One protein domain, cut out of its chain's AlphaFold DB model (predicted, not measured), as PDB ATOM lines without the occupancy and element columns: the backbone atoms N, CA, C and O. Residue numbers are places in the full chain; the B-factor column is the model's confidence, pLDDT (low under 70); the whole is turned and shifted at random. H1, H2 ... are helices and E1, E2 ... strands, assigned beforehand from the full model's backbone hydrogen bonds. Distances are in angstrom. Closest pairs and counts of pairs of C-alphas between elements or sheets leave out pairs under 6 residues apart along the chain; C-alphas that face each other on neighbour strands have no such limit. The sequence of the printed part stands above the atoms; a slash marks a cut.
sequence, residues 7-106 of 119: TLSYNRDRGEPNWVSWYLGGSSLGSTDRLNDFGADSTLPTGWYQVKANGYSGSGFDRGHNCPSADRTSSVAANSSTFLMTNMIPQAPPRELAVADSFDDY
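This is residues 7 to 106 of the 119 residues of the protein "NUC domain-containing protein" of Candidatus Cryosericum septentrionale (UniProt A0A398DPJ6). Little regular structure is here: a body mostly of loops holds two small two-stranded antiparallel sheets, E1 with E2 and E3 with E4, and the short helix H1; the tail, residues 95 to 106, sticks out with H2. The printed part has 100 residues, 29 of them in named elements, in the order E1 E2 E3 H1 E4 H2, mixed helices and strands. It is compact, with a radius of gyration of the C-alphas of 14.2 A, and spans 38 by 35 by 21 A.

Start at the hairpin of E1, residues 7 to 11, and E2, residues 16 to 21, antiparallel at 161 degrees; N 9 and O 19, 3.0 A apart, are within hydrogen-bond range. E3, residues 62 to 65, and E4, residues 88 to 91, are antiparallel at 132 degrees, with N 64 and O 89 within range at 2.9 A. The closest C-alphas of E2 and E4, Glu 16 and Ile 89, are 5.9 A apart. H1, residues 76 to 81, has every O i to N i+4 pair within range; H2, residues 101 to 104, is too short for one and apart from H1.

Find C-alpha 7 at (-80.509, -44.481, 211.930), where E1 begins its 13.4 A; E2 runs 14.0 A. H2 ends at C-alpha 104, (-85.072, -28.698, 197.890).

The printed part has no cut; the link from E2 to E3 is long, 40 residues. Residues 94 to 106 have pLDDT under 70.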
ATOM      1  N   THR A   7     -79.945 -44.155 210.616       98.38
ATOM      2  CA  THR A   7     -80.509 -44.481 211.930       98.38
ATOM      3  C   THR A   7     -81.675 -43.553 212.217       98.38
ATOM      4  O   THR A   7     -81.633 -42.372 211.890       98.38
ATOM      5  N   LEU A   8     -82.720 -44.079 212.849       98.19
ATOM      6  CA  LEU A   8     -83.885 -43.293 213.235       98.19
ATOM      7  C   LEU A   8     -84.360 -43.607 214.653       98.19
ATOM      8  O   LEU A   8     -84.210 -44.728 215.154       98.19
ATOM      9  N   SER A   9     -85.039 -42.641 215.260       98.31
ATOM     10  CA  SER A   9     -85.996 -42.898 216.336       98.31
ATOM     11  C   SER A   9     -87.396 -42.924 215.740       98.31
ATOM     12  O   SER A   9     -87.823 -41.927 215.173       98.31
ATOM     13  N   TYR A  10     -88.142 -44.011 215.933       98.31
ATOM     14  CA  TYR A  10     -89.507 -44.149 215.415       98.31
ATOM     15  C   TYR A  10     -90.561 -43.932 216.502       98.31
ATOM     16  O   TYR A  10     -90.403 -44.423 217.622       98.31
ATOM     17  N   ASN A  11     -91.641 -43.222 216.173       98.00
ATOM     18  CA  ASN A  11     -92.790 -43.035 217.048       98.00
ATOM     19  C   ASN A  11     -93.948 -43.925 216.591       98.00
ATOM     20  O   ASN A  11     -94.626 -43.632 215.607       98.00
ATOM     21  N   ARG A  12     -94.200 -45.003 217.340       97.31
ATOM     22  CA  ARG A  12     -95.245 -45.984 217.010       97.31
ATOM     23  C   ARG A  12     -96.656 -45.401 216.953       97.31
ATOM     24  O   ARG A  12     -97.470 -45.903 216.187       97.31
ATOM     25  N   ASP A  13     -96.944 -44.387 217.765       97.50
ATOM     26  CA  ASP A  13     -98.302 -43.862 217.926       97.50
ATOM     27  C   ASP A  13     -98.616 -42.811 216.858       97.50
ATOM     28  O   ASP A  13     -99.766 -42.651 216.460       97.50
ATOM     29  N   ARG A  14     -97.580 -42.132 216.348       95.94
ATOM     30  CA  ARG A  14     -97.686 -41.205 215.212       95.94
ATOM     31  C   ARG A  14     -97.477 -41.887 213.858       95.94
ATOM     32  O   ARG A  14     -97.877 -41.346 212.837       95.94
ATOM     33  N   GLY A  15     -96.860 -43.068 213.844       96.62
ATOM     34  CA  GLY A  15     -96.548 -43.792 212.614       96.62
ATOM     35  C   GLY A  15     -95.391 -43.185 211.814       96.62
ATOM     36  O   GLY A  15     -95.230 -43.518 210.644       96.62
ATOM     37  N   GLU A  16     -94.568 -42.337 212.426       96.44
ATOM     38  CA  GLU A  16     -93.541 -41.540 211.744       96.44
ATOM     39  C   GLU A  16     -92.259 -41.423 212.596       96.44
ATOM     40  O   GLU A  16     -92.291 -41.684 213.809       96.44
ATOM     41  N   PRO A  17     -91.102 -41.078 212.007       97.69
ATOM     42  CA  PRO A  17     -89.883 -40.879 212.777       97.69
ATOM     43  C   PRO A  17     -89.968 -39.615 213.648       97.69
ATOM     44  O   PRO A  17     -90.460 -38.576 213.222       97.69
ATOM     45  N   ASN A  18     -89.433 -39.679 214.871       97.69
ATOM     46  CA  ASN A  18     -89.133 -38.474 215.656       97.69
ATOM     47  C   ASN A  18     -87.933 -37.727 215.057       97.69
ATOM     48  O   ASN A  18     -87.880 -36.503 215.092       97.69
ATOM     49  N   TRP A  19     -86.949 -38.483 214.567       97.81
ATOM     50  CA  TRP A  19     -85.768 -37.990 213.867       97.81
ATOM     51  C   TRP A  19     -85.157 -39.114 213.030       97.81
ATOM     52  O   TRP A  19     -85.274 -40.295 213.379       97.81
ATOM     53  N   VAL A  20     -84.451 -38.727 211.968       98.12
ATOM     54  CA  VAL A  20     -83.601 -39.594 211.147       98.12
ATOM     55  C   VAL A  20     -82.234 -38.929 211.019       98.12
ATOM     56  O   VAL A  20     -82.144 -37.715 210.881       98.12
ATOM     57  N   SER A  21     -81.168 -39.716 211.112       97.25
ATOM     58  CA  SER A  21     -79.787 -39.262 210.980       97.25
ATOM     59  C   SER A  21     -79.024 -40.208 210.063       97.25
ATOM     60  O   SER A  21     -79.174 -41.432 210.146       97.25
ATOM     61  N   TRP A  22     -78.221 -39.643 209.167       97.00
ATOM     62  CA  TRP A  22     -77.477 -40.395 208.169       97.00
ATOM     63  C   TRP A  22     -76.133 -39.736 207.868       97.00
ATOM     64  O   TRP A  22     -75.954 -38.537 208.061       97.00
ATOM     65  N   TYR A  23     -75.180 -40.544 207.407       94.56
ATOM     66  CA  TYR A  23     -73.900 -40.059 206.898       94.56
ATOM     67  C   TYR A  23     -74.020 -39.751 205.412       94.56
ATOM     68  O   TYR A  23     -74.431 -40.625 204.652       94.56
ATOM     69  N   LEU A  24     -73.593 -38.572 204.988       92.25
ATOM     70  CA  LEU A  24     -73.581 -38.179 203.590       92.25
ATOM     71  C   LEU A  24     -72.133 -37.908 203.153       92.25
ATOM     72  O   LEU A  24     -71.438 -37.098 203.763       92.25
ATOM     73  N   GLY A  25     -71.666 -38.636 202.138       90.50
ATOM     74  CA  GLY A  25     -70.329 -38.491 201.554       90.50
ATOM     75  C   GLY A  25     -70.141 -39.386 200.331       90.50
ATOM     76  O   GLY A  25     -71.049 -40.122 199.954       90.50
ATOM     77  N   GLY A  26     -68.957 -39.382 199.716       92.25
ATOM     78  CA  GLY A  26     -68.730 -40.112 198.457       92.25
ATOM     79  C   GLY A  26     -69.103 -41.602 198.507       92.25
ATOM     80  O   GLY A  26     -69.604 -42.145 197.533       92.25
ATOM     81  N   SER A  27     -68.960 -42.263 199.662       94.12
ATOM     82  CA  SER A  27     -69.339 -43.677 199.817       94.12
ATOM     83  C   SER A  27     -70.849 -43.931 199.913       94.12
ATOM     84  O   SER A  27     -71.269 -45.086 199.853       94.12
ATOM     85  N   SER A  28     -71.675 -42.901 200.125       93.12
ATOM     86  CA  SER A  28     -73.136 -43.033 200.082       93.12
ATOM     87  C   SER A  28     -73.707 -42.845 198.678       93.12
ATOM     88  O   SER A  28     -74.810 -43.338 198.412       93.12
ATOM     89  N   LEU A  29     -72.936 -42.206 197.794       94.81
ATOM     90  CA  LEU A  29     -73.310 -41.879 196.427       94.81
ATOM     91  C   LEU A  29     -72.833 -42.937 195.418       94.81
ATOM     92  O   LEU A  29     -71.937 -43.737 195.685       94.81
ATOM     93  N   GLY A  30     -73.483 -42.969 194.260       94.00
ATOM     94  CA  GLY A  30     -73.222 -43.891 193.161       94.00
ATOM     95  C   GLY A  30     -74.177 -43.630 191.998       94.00
ATOM     96  O   GLY A  30     -74.690 -42.529 191.842       94.00
ATOM     97  N   SER A  31     -74.437 -44.651 191.183       95.94
ATOM     98  CA  SER A  31     -75.243 -44.532 189.959       95.94
ATOM     99  C   SER A  31     -76.593 -45.253 190.036       95.94
ATOM    100  O   SER A  31     -77.164 -45.597 189.006       95.94
ATOM    101  N   THR A  32     -77.069 -45.590 191.238       97.38
ATOM    102  CA  THR A  32     -78.368 -46.261 191.397       97.38
ATOM    103  C   THR A  32     -79.494 -45.259 191.180       97.38
ATOM    104  O   THR A  32     -79.603 -44.291 191.930       97.38
ATOM    105  N   ASP A  33     -80.359 -45.531 190.206       96.38
ATOM    106  CA  ASP A  33     -81.558 -44.734 189.966       96.38
ATOM    107  C   ASP A  33     -82.562 -44.829 191.122       96.38
ATOM    108  O   ASP A  33     -82.656 -45.830 191.837       96.38
ATOM    109  N   ARG A  34     -83.375 -43.781 191.264       96.81
ATOM    110  CA  ARG A  34     -84.460 -43.715 192.245       96.81
ATOM    111  C   ARG A  34     -85.498 -44.823 192.014       96.81
ATOM    112  O   ARG A  34     -86.155 -44.848 190.974       96.81
ATOM    113  N   LEU A  35     -85.730 -45.668 193.018       97.25
ATOM    114  CA  LEU A  35     -86.538 -46.886 192.848       97.25
ATOM    115  C   LEU A  35     -88.056 -46.707 192.986       97.25
ATOM    116  O   LEU A  35     -88.810 -47.412 192.321       97.25
ATOM    117  N   ASN A  36     -88.530 -45.758 193.801       96.81
ATOM    118  CA  ASN A  36     -89.968 -45.529 194.042       96.81
ATOM    119  C   ASN A  36     -90.736 -46.737 194.620       96.81
ATOM    120  O   ASN A  36     -91.963 -46.807 194.516       96.81
ATOM    121  N   ASP A  37     -90.046 -47.667 195.274       97.81
ATOM    122  CA  ASP A  37     -90.564 -48.927 195.811       97.81
ATOM    123  C   ASP A  37     -91.086 -48.785 197.251       97.81
ATOM    124  O   ASP A  37     -90.709 -49.517 198.163       97.81
ATOM    125  N   PHE A  38     -91.995 -47.828 197.461       98.38
ATOM    126  CA  PHE A  38     -92.566 -47.540 198.780       98.38
ATOM    127  C   PHE A  38     -93.160 -48.783 199.449       98.38
ATOM    128  O   PHE A  38     -94.032 -49.449 198.886       98.38
ATOM    129  N   GLY A  39     -92.756 -49.041 200.692       97.81
ATOM    130  CA  GLY A  39     -93.117 -50.271 201.389       97.81
ATOM    131  C   GLY A  39     -93.186 -50.120 202.902       97.81
ATOM    132  O   GLY A  39     -92.495 -49.305 203.508       97.81
ATOM    133  N   ALA A  40     -94.042 -50.923 203.531       98.00
ATOM    134  CA  ALA A  40     -94.034 -51.040 204.984       98.00
ATOM    135  C   ALA A  40     -92.727 -51.668 205.476       98.00
ATOM    136  O   ALA A  40     -92.211 -52.600 204.865       98.00
ATOM    137  N   ASP A  41     -92.260 -51.207 206.631       97.69
ATOM    138  CA  ASP A  41     -91.096 -51.773 207.301       97.69
ATOM    139  C   ASP A  41     -91.492 -53.025 208.098       97.69
ATOM    140  O   ASP A  41     -92.173 -52.952 209.127       97.69
ATOM    141  N   SER A  42     -91.081 -54.192 207.601       96.12
ATOM    142  CA  SER A  42     -91.340 -55.487 208.235       96.12
ATOM    143  C   SER A  42     -90.476 -55.742 209.473       96.12
ATOM    144  O   SER A  42     -90.732 -56.710 210.188       96.12
ATOM    145  N   THR A  43     -89.494 -54.879 209.757       96.06
ATOM    146  CA  THR A  43     -88.618 -54.985 210.935       96.06
ATOM    147  C   THR A  43     -89.223 -54.357 212.192       96.06
ATOM    148  O   THR A  43     -88.689 -54.535 213.290       96.06
ATOM    149  N   LEU A  44     -90.349 -53.644 212.061       97.00
ATOM    150  CA  LEU A  44     -91.074 -53.093 213.204       97.00
ATOM    151  C   LEU A  44     -91.528 -54.209 214.167       97.00
ATOM    152  O   LEU A  44     -91.956 -55.274 213.709       97.00
ATOM    153  N   PRO A  45     -91.493 -53.974 215.496       97.06
ATOM    154  CA  PRO A  45     -91.924 -54.962 216.481       97.06
ATOM    155  C   PRO A  45     -93.335 -55.496 216.215       97.06
ATOM    156  O   PRO A  45     -94.239 -54.760 215.813       97.06
ATOM    157  N   THR A  46     -93.547 -56.784 216.491       96.12
ATOM    158  CA  THR A  46     -94.857 -57.425 216.328       96.12
ATOM    159  C   THR A  46     -95.950 -56.654 217.072       96.12
ATOM    160  O   THR A  46     -95.786 -56.258 218.225       96.12
ATOM    161  N   GLY A  47     -97.083 -56.444 216.400       95.81
ATOM    162  CA  GLY A  47     -98.226 -55.704 216.938       95.81
ATOM    163  C   GLY A  47     -98.144 -54.187 216.761       95.81
ATOM    164  O   GLY A  47     -99.121 -53.500 217.056       95.81
ATOM    165  N   TRP A  48     -97.029 -53.641 216.268       97.88
ATOM    166  CA  TRP A  48     -96.975 -52.236 215.869       97.88
ATOM    167  C   TRP A  48     -97.651 -52.051 214.513       97.88
ATOM    168  O   TRP A  48     -97.545 -52.900 213.624       97.88
ATOM    169  N   TYR A  49     -98.355 -50.930 214.353       97.44
ATOM    170  CA  TYR A  49     -98.927 -50.573 213.065       97.44
ATOM    171  C   TYR A  49     -97.802 -50.287 212.069       97.44
ATOM    172  O   TYR A  49     -96.896 -49.502 212.342       97.44
ATOM    173  N   GLN A  50     -97.870 -50.933 210.909       98.00
ATOM    174  CA  GLN A  50     -96.958 -50.682 209.806       98.00
ATOM    175  C   GLN A  50     -97.666 -49.798 208.789       98.00
ATOM    176  O   GLN A  50     -98.561 -50.272 208.080       98.00
ATOM    177  N   VAL A  51     -97.242 -48.539 208.693       97.75
ATOM    178  CA  VAL A  51     -97.739 -47.628 207.661       97.75
ATOM    179  C   VAL A  51     -97.466 -48.249 206.289       97.75
ATOM    180  O   VAL A  51     -96.340 -48.636 205.977       97.75
ATOM    181  N   LYS A  52     -98.519 -48.416 205.489       97.81
ATOM    182  CA  LYS A  52     -98.447 -49.019 204.153       97.81
ATOM    183  C   LYS A  52     -98.156 -47.954 203.100       97.81
ATOM    184  O   LYS A  52     -98.354 -46.767 203.335       97.81
ATOM    185  N   ALA A  53     -97.736 -48.387 201.912       96.19
ATOM    186  CA  ALA A  53     -97.396 -47.497 200.800       96.19
ATOM    187  C   ALA A  53     -98.531 -46.532 200.404       96.19
ATOM    188  O   ALA A  53     -98.265 -45.433 199.922       96.19
ATOM    189  N   ASN A  54     -99.784 -46.939 200.626       96.06
ATOM    190  CA  ASN A  54    -100.997 -46.160 200.382       96.06
ATOM    191  C   ASN A  54    -101.495 -45.382 201.618       96.06
ATOM    192  O   ASN A  54    -102.591 -44.834 201.586       96.06
ATOM    193  N   GLY A  55    -100.719 -45.328 202.706       91.75
ATOM    194  CA  GLY A  55    -101.135 -44.733 203.981       91.75
ATOM    195  C   GLY A  55    -101.470 -43.238 203.912       91.75
ATOM    196  O   GLY A  55    -102.225 -42.758 204.749       91.75
ATOM    197  N   TYR A  56    -100.963 -42.526 202.901       92.75
ATOM    198  CA  TYR A  56    -101.277 -41.111 202.650       92.75
ATOM    199  C   TYR A  56    -102.169 -40.889 201.418       92.75
ATOM    200  O   TYR A  56    -102.487 -39.747 201.083       92.75
ATOM    201  N   SER A  57    -102.593 -41.949 200.725       93.56
ATOM    202  CA  SER A  57    -103.422 -41.820 199.524       93.56
ATOM    203  C   SER A  57    -104.744 -41.112 199.840       93.56
ATOM    204  O   SER A  57    -105.441 -41.474 200.782       93.56
ATOM    205  N   GLY A  58    -105.086 -40.091 199.048       93.56
ATOM    206  CA  GLY A  58    -106.307 -39.297 199.240       93.56
ATOM    207  C   GLY A  58    -106.246 -38.264 200.372       93.56
ATOM    208  O   GLY A  58    -107.232 -37.569 200.589       93.56
ATOM    209  N   SER A  59    -105.113 -38.124 201.072       92.88
ATOM    210  CA  SER A  59    -104.962 -37.135 202.153       92.88
ATOM    211  C   SER A  59    -104.659 -35.711 201.668       92.88
ATOM    212  O   SER A  59    -104.830 -34.761 202.427       92.88
ATOM    213  N   GLY A  60    -104.188 -35.562 200.426       91.88
ATOM    214  CA  GLY A  60    -103.621 -34.310 199.914       91.88
ATOM    215  C   GLY A  60    -102.154 -34.074 200.304       91.88
ATOM    216  O   GLY A  60    -101.627 -33.018 199.974       91.88
ATOM    217  N   PHE A  61    -101.504 -35.034 200.976       91.50
ATOM    218  CA  PHE A  61    -100.081 -35.005 201.329       91.50
ATOM    219  C   PHE A  61     -99.270 -36.047 200.551       91.50
ATOM    220  O   PHE A  61     -99.755 -37.146 200.259       91.50
ATOM    221  N   ASP A  62     -98.009 -35.708 200.291       91.44
ATOM    222  CA  ASP A  62     -97.015 -36.590 199.693       91.44
ATOM    223  C   ASP A  62     -96.251 -37.404 200.749       91.44
ATOM    224  O   ASP A  62     -96.257 -37.111 201.947       91.44
ATOM    225  N   ARG A  63     -95.554 -38.444 200.273       94.75
ATOM    226  CA  ARG A  63     -94.611 -39.262 201.055       94.75
ATOM    227  C   ARG A  63     -93.251 -38.560 201.127       94.75
ATOM    228  O   ARG A  63     -92.365 -38.850 200.318       94.75
ATOM    229  N   GLY A  64     -93.109 -37.628 202.067       94.25
ATOM    230  CA  GLY A  64     -91.872 -36.881 202.294       94.25
ATOM    231  C   GLY A  64     -90.797 -37.761 202.924       94.25
ATOM    232  O   GLY A  64     -91.026 -38.348 203.981       94.25
ATOM    233  N   HIS A  65     -89.636 -37.867 202.276       95.88
ATOM    234  CA  HIS A  65     -88.493 -38.616 202.805       95.88
ATOM    235  C   HIS A  65     -87.793 -37.806 203.899       95.88
ATOM    236  O   HIS A  65     -87.590 -36.607 203.732       95.88
ATOM    237  N   ASN A  66     -87.345 -38.460 204.974       95.44
ATOM    238  CA  ASN A  66     -86.404 -37.840 205.912       95.44
ATOM    239  C   ASN A  66     -84.958 -38.034 205.438       95.44
ATOM    240  O   ASN A  66     -84.260 -37.055 205.221       95.44
ATOM    241  N   CYS A  67     -84.519 -39.283 205.229       96.25
ATOM    242  CA  CYS A  67     -83.297 -39.583 204.476       96.25
ATOM    243  C   CYS A  67     -83.641 -39.640 202.973       96.25
ATOM    244  O   CYS A  67     -84.403 -40.538 202.586       96.25
ATOM    245  N   PRO A  68     -83.143 -38.709 202.136       95.81
ATOM    246  CA  PRO A  68     -83.483 -38.647 200.717       95.81
ATOM    247  C   PRO A  68     -82.933 -39.837 199.926       95.81
ATOM    248  O   PRO A  68     -81.871 -40.374 200.228       95.81
ATOM    249  N   SER A  69     -83.633 -40.215 198.856       95.94
ATOM    250  CA  SER A  69     -83.173 -41.259 197.929       95.94
ATOM    251  C   SER A  69     -81.895 -40.856 197.170       95.94
ATOM    252  O   SER A  69     -81.040 -41.708 196.930       95.94
ATOM    253  N   ALA A  70     -81.732 -39.566 196.847       93.81
ATOM    254  CA  ALA A  70     -80.538 -39.029 196.178       93.81
ATOM    255  C   ALA A  70     -79.253 -39.234 197.009       93.81
ATOM    256  O   ALA A  70     -78.215 -39.604 196.472       93.81
ATOM    257  N   ASP A  71     -79.366 -39.174 198.336       95.12
ATOM    258  CA  ASP A  71     -78.260 -39.417 199.269       95.12
ATOM    259  C   ASP A  71     -77.886 -40.911 199.397       95.12
ATOM    260  O   ASP A  71     -76.977 -41.275 200.153       95.12
ATOM    261  N   ARG A  72     -78.611 -41.811 198.714       96.69
ATOM    262  CA  ARG A  72     -78.450 -43.273 198.780       96.69
ATOM    263  C   ARG A  72     -78.423 -43.912 197.403       96.69
ATOM    264  O   ARG A  72     -79.245 -44.765 197.077       96.69
ATOM    265  N   THR A  73     -77.429 -43.547 196.608       96.75
ATOM    266  CA  THR A  73     -77.260 -44.041 195.230       96.75
ATOM    267  C   THR A  73     -76.116 -45.053 195.073       96.75
ATOM    268  O   THR A  73     -75.923 -45.612 193.992       96.75
ATOM    269  N   SER A  74     -75.398 -45.374 196.157       97.31
ATOM    270  CA  SER A  74     -74.305 -46.370 196.179       97.31
ATOM    271  C   SER A  74     -74.720 -47.804 195.815       97.31
ATOM    272  O   SER A  74     -73.899 -48.574 195.322       97.31
ATOM    273  N   SER A  75     -75.975 -48.199 196.059       98.38
ATOM    274  CA  SER A  75     -76.512 -49.508 195.657       98.38
ATOM    275  C   SER A  75     -78.043 -49.523 195.647       98.38
ATOM    276  O   SER A  75     -78.680 -48.729 196.340       98.38
ATOM    277  N   VAL A  76     -78.633 -50.502 194.951       98.50
ATOM    278  CA  VAL A  76     -80.088 -50.771 194.955       98.50
ATOM    279  C   VAL A  76     -80.627 -50.938 196.378       98.50
ATOM    280  O   VAL A  76     -81.655 -50.365 196.717       98.50
ATOM    281  N   ALA A  77     -79.915 -51.673 197.237       98.31
ATOM    282  CA  ALA A  77     -80.330 -51.885 198.622       98.31
ATOM    283  C   ALA A  77     -80.297 -50.587 199.450       98.31
ATOM    284  O   ALA A  77     -81.215 -50.336 200.230       98.31
ATOM    285  N   ALA A  78     -79.281 -49.738 199.243       98.06
ATOM    286  CA  ALA A  78     -79.209 -48.429 199.888       98.06
ATOM    287  C   ALA A  78     -80.390 -47.545 199.476       98.06
ATOM    288  O   ALA A  78     -81.056 -46.983 200.346       98.06
ATOM    289  N   ASN A  79     -80.680 -47.467 198.175       98.44
ATOM    290  CA  ASN A  79     -81.766 -46.645 197.648       98.44
ATOM    291  C   ASN A  79     -83.136 -47.148 198.118       98.44
ATOM    292  O   ASN A  79     -83.916 -46.385 198.674       98.44
ATOM    293  N   SER A  80     -83.391 -48.454 197.999       98.44
ATOM    294  CA  SER A  80     -84.640 -49.091 198.444       98.44
ATOM    295  C   SER A  80     -84.897 -48.855 199.937       98.44
ATOM    296  O   SER A  80     -86.024 -48.589 200.355       98.44
ATOM    297  N   SER A  81     -83.838 -48.832 200.761       98.25
ATOM    298  CA  SER A  81     -83.980 -48.558 202.194       98.25
ATOM    299  C   SER A  81     -84.621 -47.198 202.494       98.25
ATOM    300  O   SER A  81     -85.271 -47.060 203.531       98.25
ATOM    301  N   THR A  82     -84.494 -46.195 201.614       98.25
ATOM    302  CA  THR A  82     -85.097 -44.869 201.832       98.25
ATOM    303  C   THR A  82     -86.598 -44.852 201.574       98.25
ATOM    304  O   THR A  82     -87.266 -43.931 202.037       98.25
ATOM    305  N   PHE A  83     -87.136 -45.862 200.884       98.31
ATOM    306  CA  PHE A  83     -88.555 -45.989 200.536       98.31
ATOM    307  C   PHE A  83     -89.394 -46.723 201.590       98.31
ATOM    308  O   PHE A  83     -90.616 -46.846 201.445       98.31
ATOM    309  N   LEU A  84     -88.774 -47.165 202.685       98.44
ATOM    310  CA  LEU A  84     -89.504 -47.685 203.835       98.44
ATOM    311  C   LEU A  84     -90.365 -46.585 204.464       98.44
ATOM    312  O   LEU A  84     -89.901 -45.479 204.734       98.44
ATOM    313  N   MET A  85     -91.626 -46.905 204.761       98.25
ATOM    314  CA  MET A  85     -92.575 -45.939 205.325       98.25
ATOM    315  C   MET A  85     -92.182 -45.449 206.731       98.25
ATOM    316  O   MET A  85     -92.676 -44.419 207.173       98.25
ATOM    317  N   THR A  86     -91.258 -46.126 207.420       98.25
ATOM    318  CA  THR A  86     -90.643 -45.654 208.675       98.25
ATOM    319  C   THR A  86     -89.735 -44.433 208.489       98.25
ATOM    320  O   THR A  86     -89.448 -43.744 209.466       98.25
ATOM    321  N   ASN A  87     -89.325 -44.133 207.252       98.31
ATOM    322  CA  ASN A  87     -88.574 -42.938 206.849       98.31
ATOM    323  C   ASN A  87     -89.476 -41.826 206.273       98.31
ATOM    324  O   ASN A  87     -88.968 -40.798 205.819       98.31
ATOM    325  N   MET A  88     -90.802 -42.011 206.279       98.00
ATOM    326  CA  MET A  88     -91.750 -41.075 205.669       98.00
ATOM    327  C   MET A  88     -92.467 -40.208 206.701       98.00
ATOM    328  O   MET A  88     -92.794 -40.668 207.794       98.00
ATOM    329  N   ILE A  89     -92.763 -38.973 206.300       95.69
ATOM    330  CA  ILE A  89     -93.718 -38.071 206.953       95.69
ATOM    331  C   ILE A  89     -94.709 -37.534 205.905       95.69
ATOM    332  O   ILE A  89     -94.350 -37.442 204.725       95.69
ATOM    333  N   PRO A  90     -95.947 -37.169 206.287       94.12
ATOM    334  CA  PRO A  90     -96.840 -36.453 205.385       94.12
ATOM    335  C   PRO A  90     -96.271 -35.055 205.120       94.12
ATOM    336  O   PRO A  90     -96.212 -34.216 206.021       94.12
ATOM    337  N   GLN A  91     -95.860 -34.795 203.883       89.94
ATOM    338  CA  GLN A  91     -95.335 -33.496 203.465       89.94
ATOM    339  C   GLN A  91     -96.350 -32.811 202.556       89.94
ATOM    340  O   GLN A  91     -96.955 -33.448 201.692       89.94
ATOM    341  N   ALA A  92     -96.608 -31.524 202.797       86.94
ATOM    342  CA  ALA A  92     -97.506 -30.771 201.932       86.94
ATOM    343  C   ALA A  92     -96.905 -30.718 200.516       86.94
ATOM    344  O   ALA A  92     -95.688 -30.543 200.403       86.94
ATOM    345  N   PRO A  93     -97.724 -30.838 199.458       81.06
ATOM    346  CA  PRO A  93     -97.224 -30.712 198.101       81.06
ATOM    347  C   PRO A  93     -96.584 -29.327 197.918       81.06
ATOM    348  O   PRO A  93     -97.022 -28.360 198.564       81.06
ATOM    349  N   PRO A  94     -95.565 -29.200 197.050       67.31
ATOM    350  CA  PRO A  94     -94.979 -27.910 196.719       67.31
ATOM    351  C   PRO A  94     -96.085 -26.923 196.325       67.31
ATOM    352  O   PRO A  94     -96.920 -27.216 195.469       67.31
ATOM    353  N   ARG A  95     -96.130 -25.748 196.965       57.31
ATOM    354  CA  ARG A  95     -96.968 -24.651 196.458       57.31
ATOM    355  C   ARG A  95     -96.283 -24.095 195.213       57.31
ATOM    356  O   ARG A  95     -95.070 -23.944 195.233       57.31
ATOM    357  N   GLU A  96     -97.044 -23.703 194.191       55.72
ATOM    358  CA  GLU A  96     -96.538 -23.101 192.936       55.72
ATOM    359  C   GLU A  96     -95.838 -21.725 193.098       55.72
ATOM    360  O   GLU A  96     -95.724 -20.948 192.153       55.72
ATOM    361  N   LEU A  97     -95.371 -21.375 194.298       43.66
ATOM    362  CA  LEU A  97     -94.553 -20.195 194.550       43.66
ATOM    363  C   LEU A  97     -93.105 -20.654 194.739       43.66
ATOM    364  O   LEU A  97     -92.853 -21.556 195.535       43.66
ATOM    365  N   ALA A  98     -92.173 -19.977 194.065       46.19
ATOM    366  CA  ALA A  98     -90.718 -20.205 193.994       46.19
ATOM    367  C   ALA A  98     -89.947 -20.365 195.334       46.19
ATOM    368  O   ALA A  98     -88.726 -20.439 195.352       46.19
ATOM    369  N   VAL A  99     -90.643 -20.398 196.470       44.00
ATOM    370  CA  VAL A  99     -90.114 -20.679 197.810       44.00
ATOM    371  C   VAL A  99     -90.029 -22.191 198.087       44.00
ATOM    372  O   VAL A  99     -89.320 -22.593 199.000       44.00
ATOM    373  N   ALA A 100     -90.737 -23.039 197.328       46.56
ATOM    374  CA  ALA A 100     -90.655 -24.496 197.489       46.56
ATOM    375  C   ALA A 100     -89.395 -25.099 196.840       46.56
ATOM    376  O   ALA A 100     -88.755 -25.937 197.469       46.56
ATOM    377  N   ASP A 101     -88.998 -24.620 195.652       42.31
ATOM    378  CA  ASP A 101     -87.756 -25.057 194.995       42.31
ATOM    379  C   ASP A 101     -86.532 -24.754 195.865       42.31
ATOM    380  O   ASP A 101     -85.660 -25.595 196.010       42.31
ATOM    381  N   SER A 102     -86.494 -23.618 196.565       45.03
ATOM    382  CA  SER A 102     -85.308 -23.217 197.335       45.03
ATOM    383  C   SER A 102     -85.036 -24.031 198.606       45.03
ATOM    384  O   SER A 102     -83.927 -23.949 199.132       45.03
ATOM    385  N   PHE A 103     -86.002 -24.805 199.114       44.34
ATOM    386  CA  PHE A 103     -85.758 -25.715 200.244       44.34
ATOM    387  C   PHE A 103     -85.243 -27.087 199.780       44.34
ATOM    388  O   PHE A 103     -84.607 -27.789 200.561       44.34
ATOM    389  N   ASP A 104     -85.500 -27.445 198.518       45.81
ATOM    390  CA  ASP A 104     -85.072 -28.698 197.890       45.81
ATOM    391  C   ASP A 104     -83.848 -28.530 196.963       45.81
ATOM    392  O   ASP A 104     -83.211 -29.536 196.655       45.81
ATOM    393  N   ASP A 105     -83.512 -27.300 196.545       45.41
ATOM    394  CA  ASP A 105     -82.397 -26.962 195.632       45.41
ATOM    395  C   ASP A 105     -81.034 -26.839 196.320       45.41
ATOM    396  O   ASP A 105     -80.010 -26.828 195.648       45.41
ATOM    397  N   TYR A 106     -80.984 -26.755 197.652       45.56
ATOM    398  CA  TYR A 106     -79.734 -26.982 198.381       45.56
ATOM    399  C   TYR A 106     -79.660 -28.458 198.739       45.56
ATOM    400  O   TYR A 106     -79.840 -28.845 199.900       45.56
TER     401      TYR A 106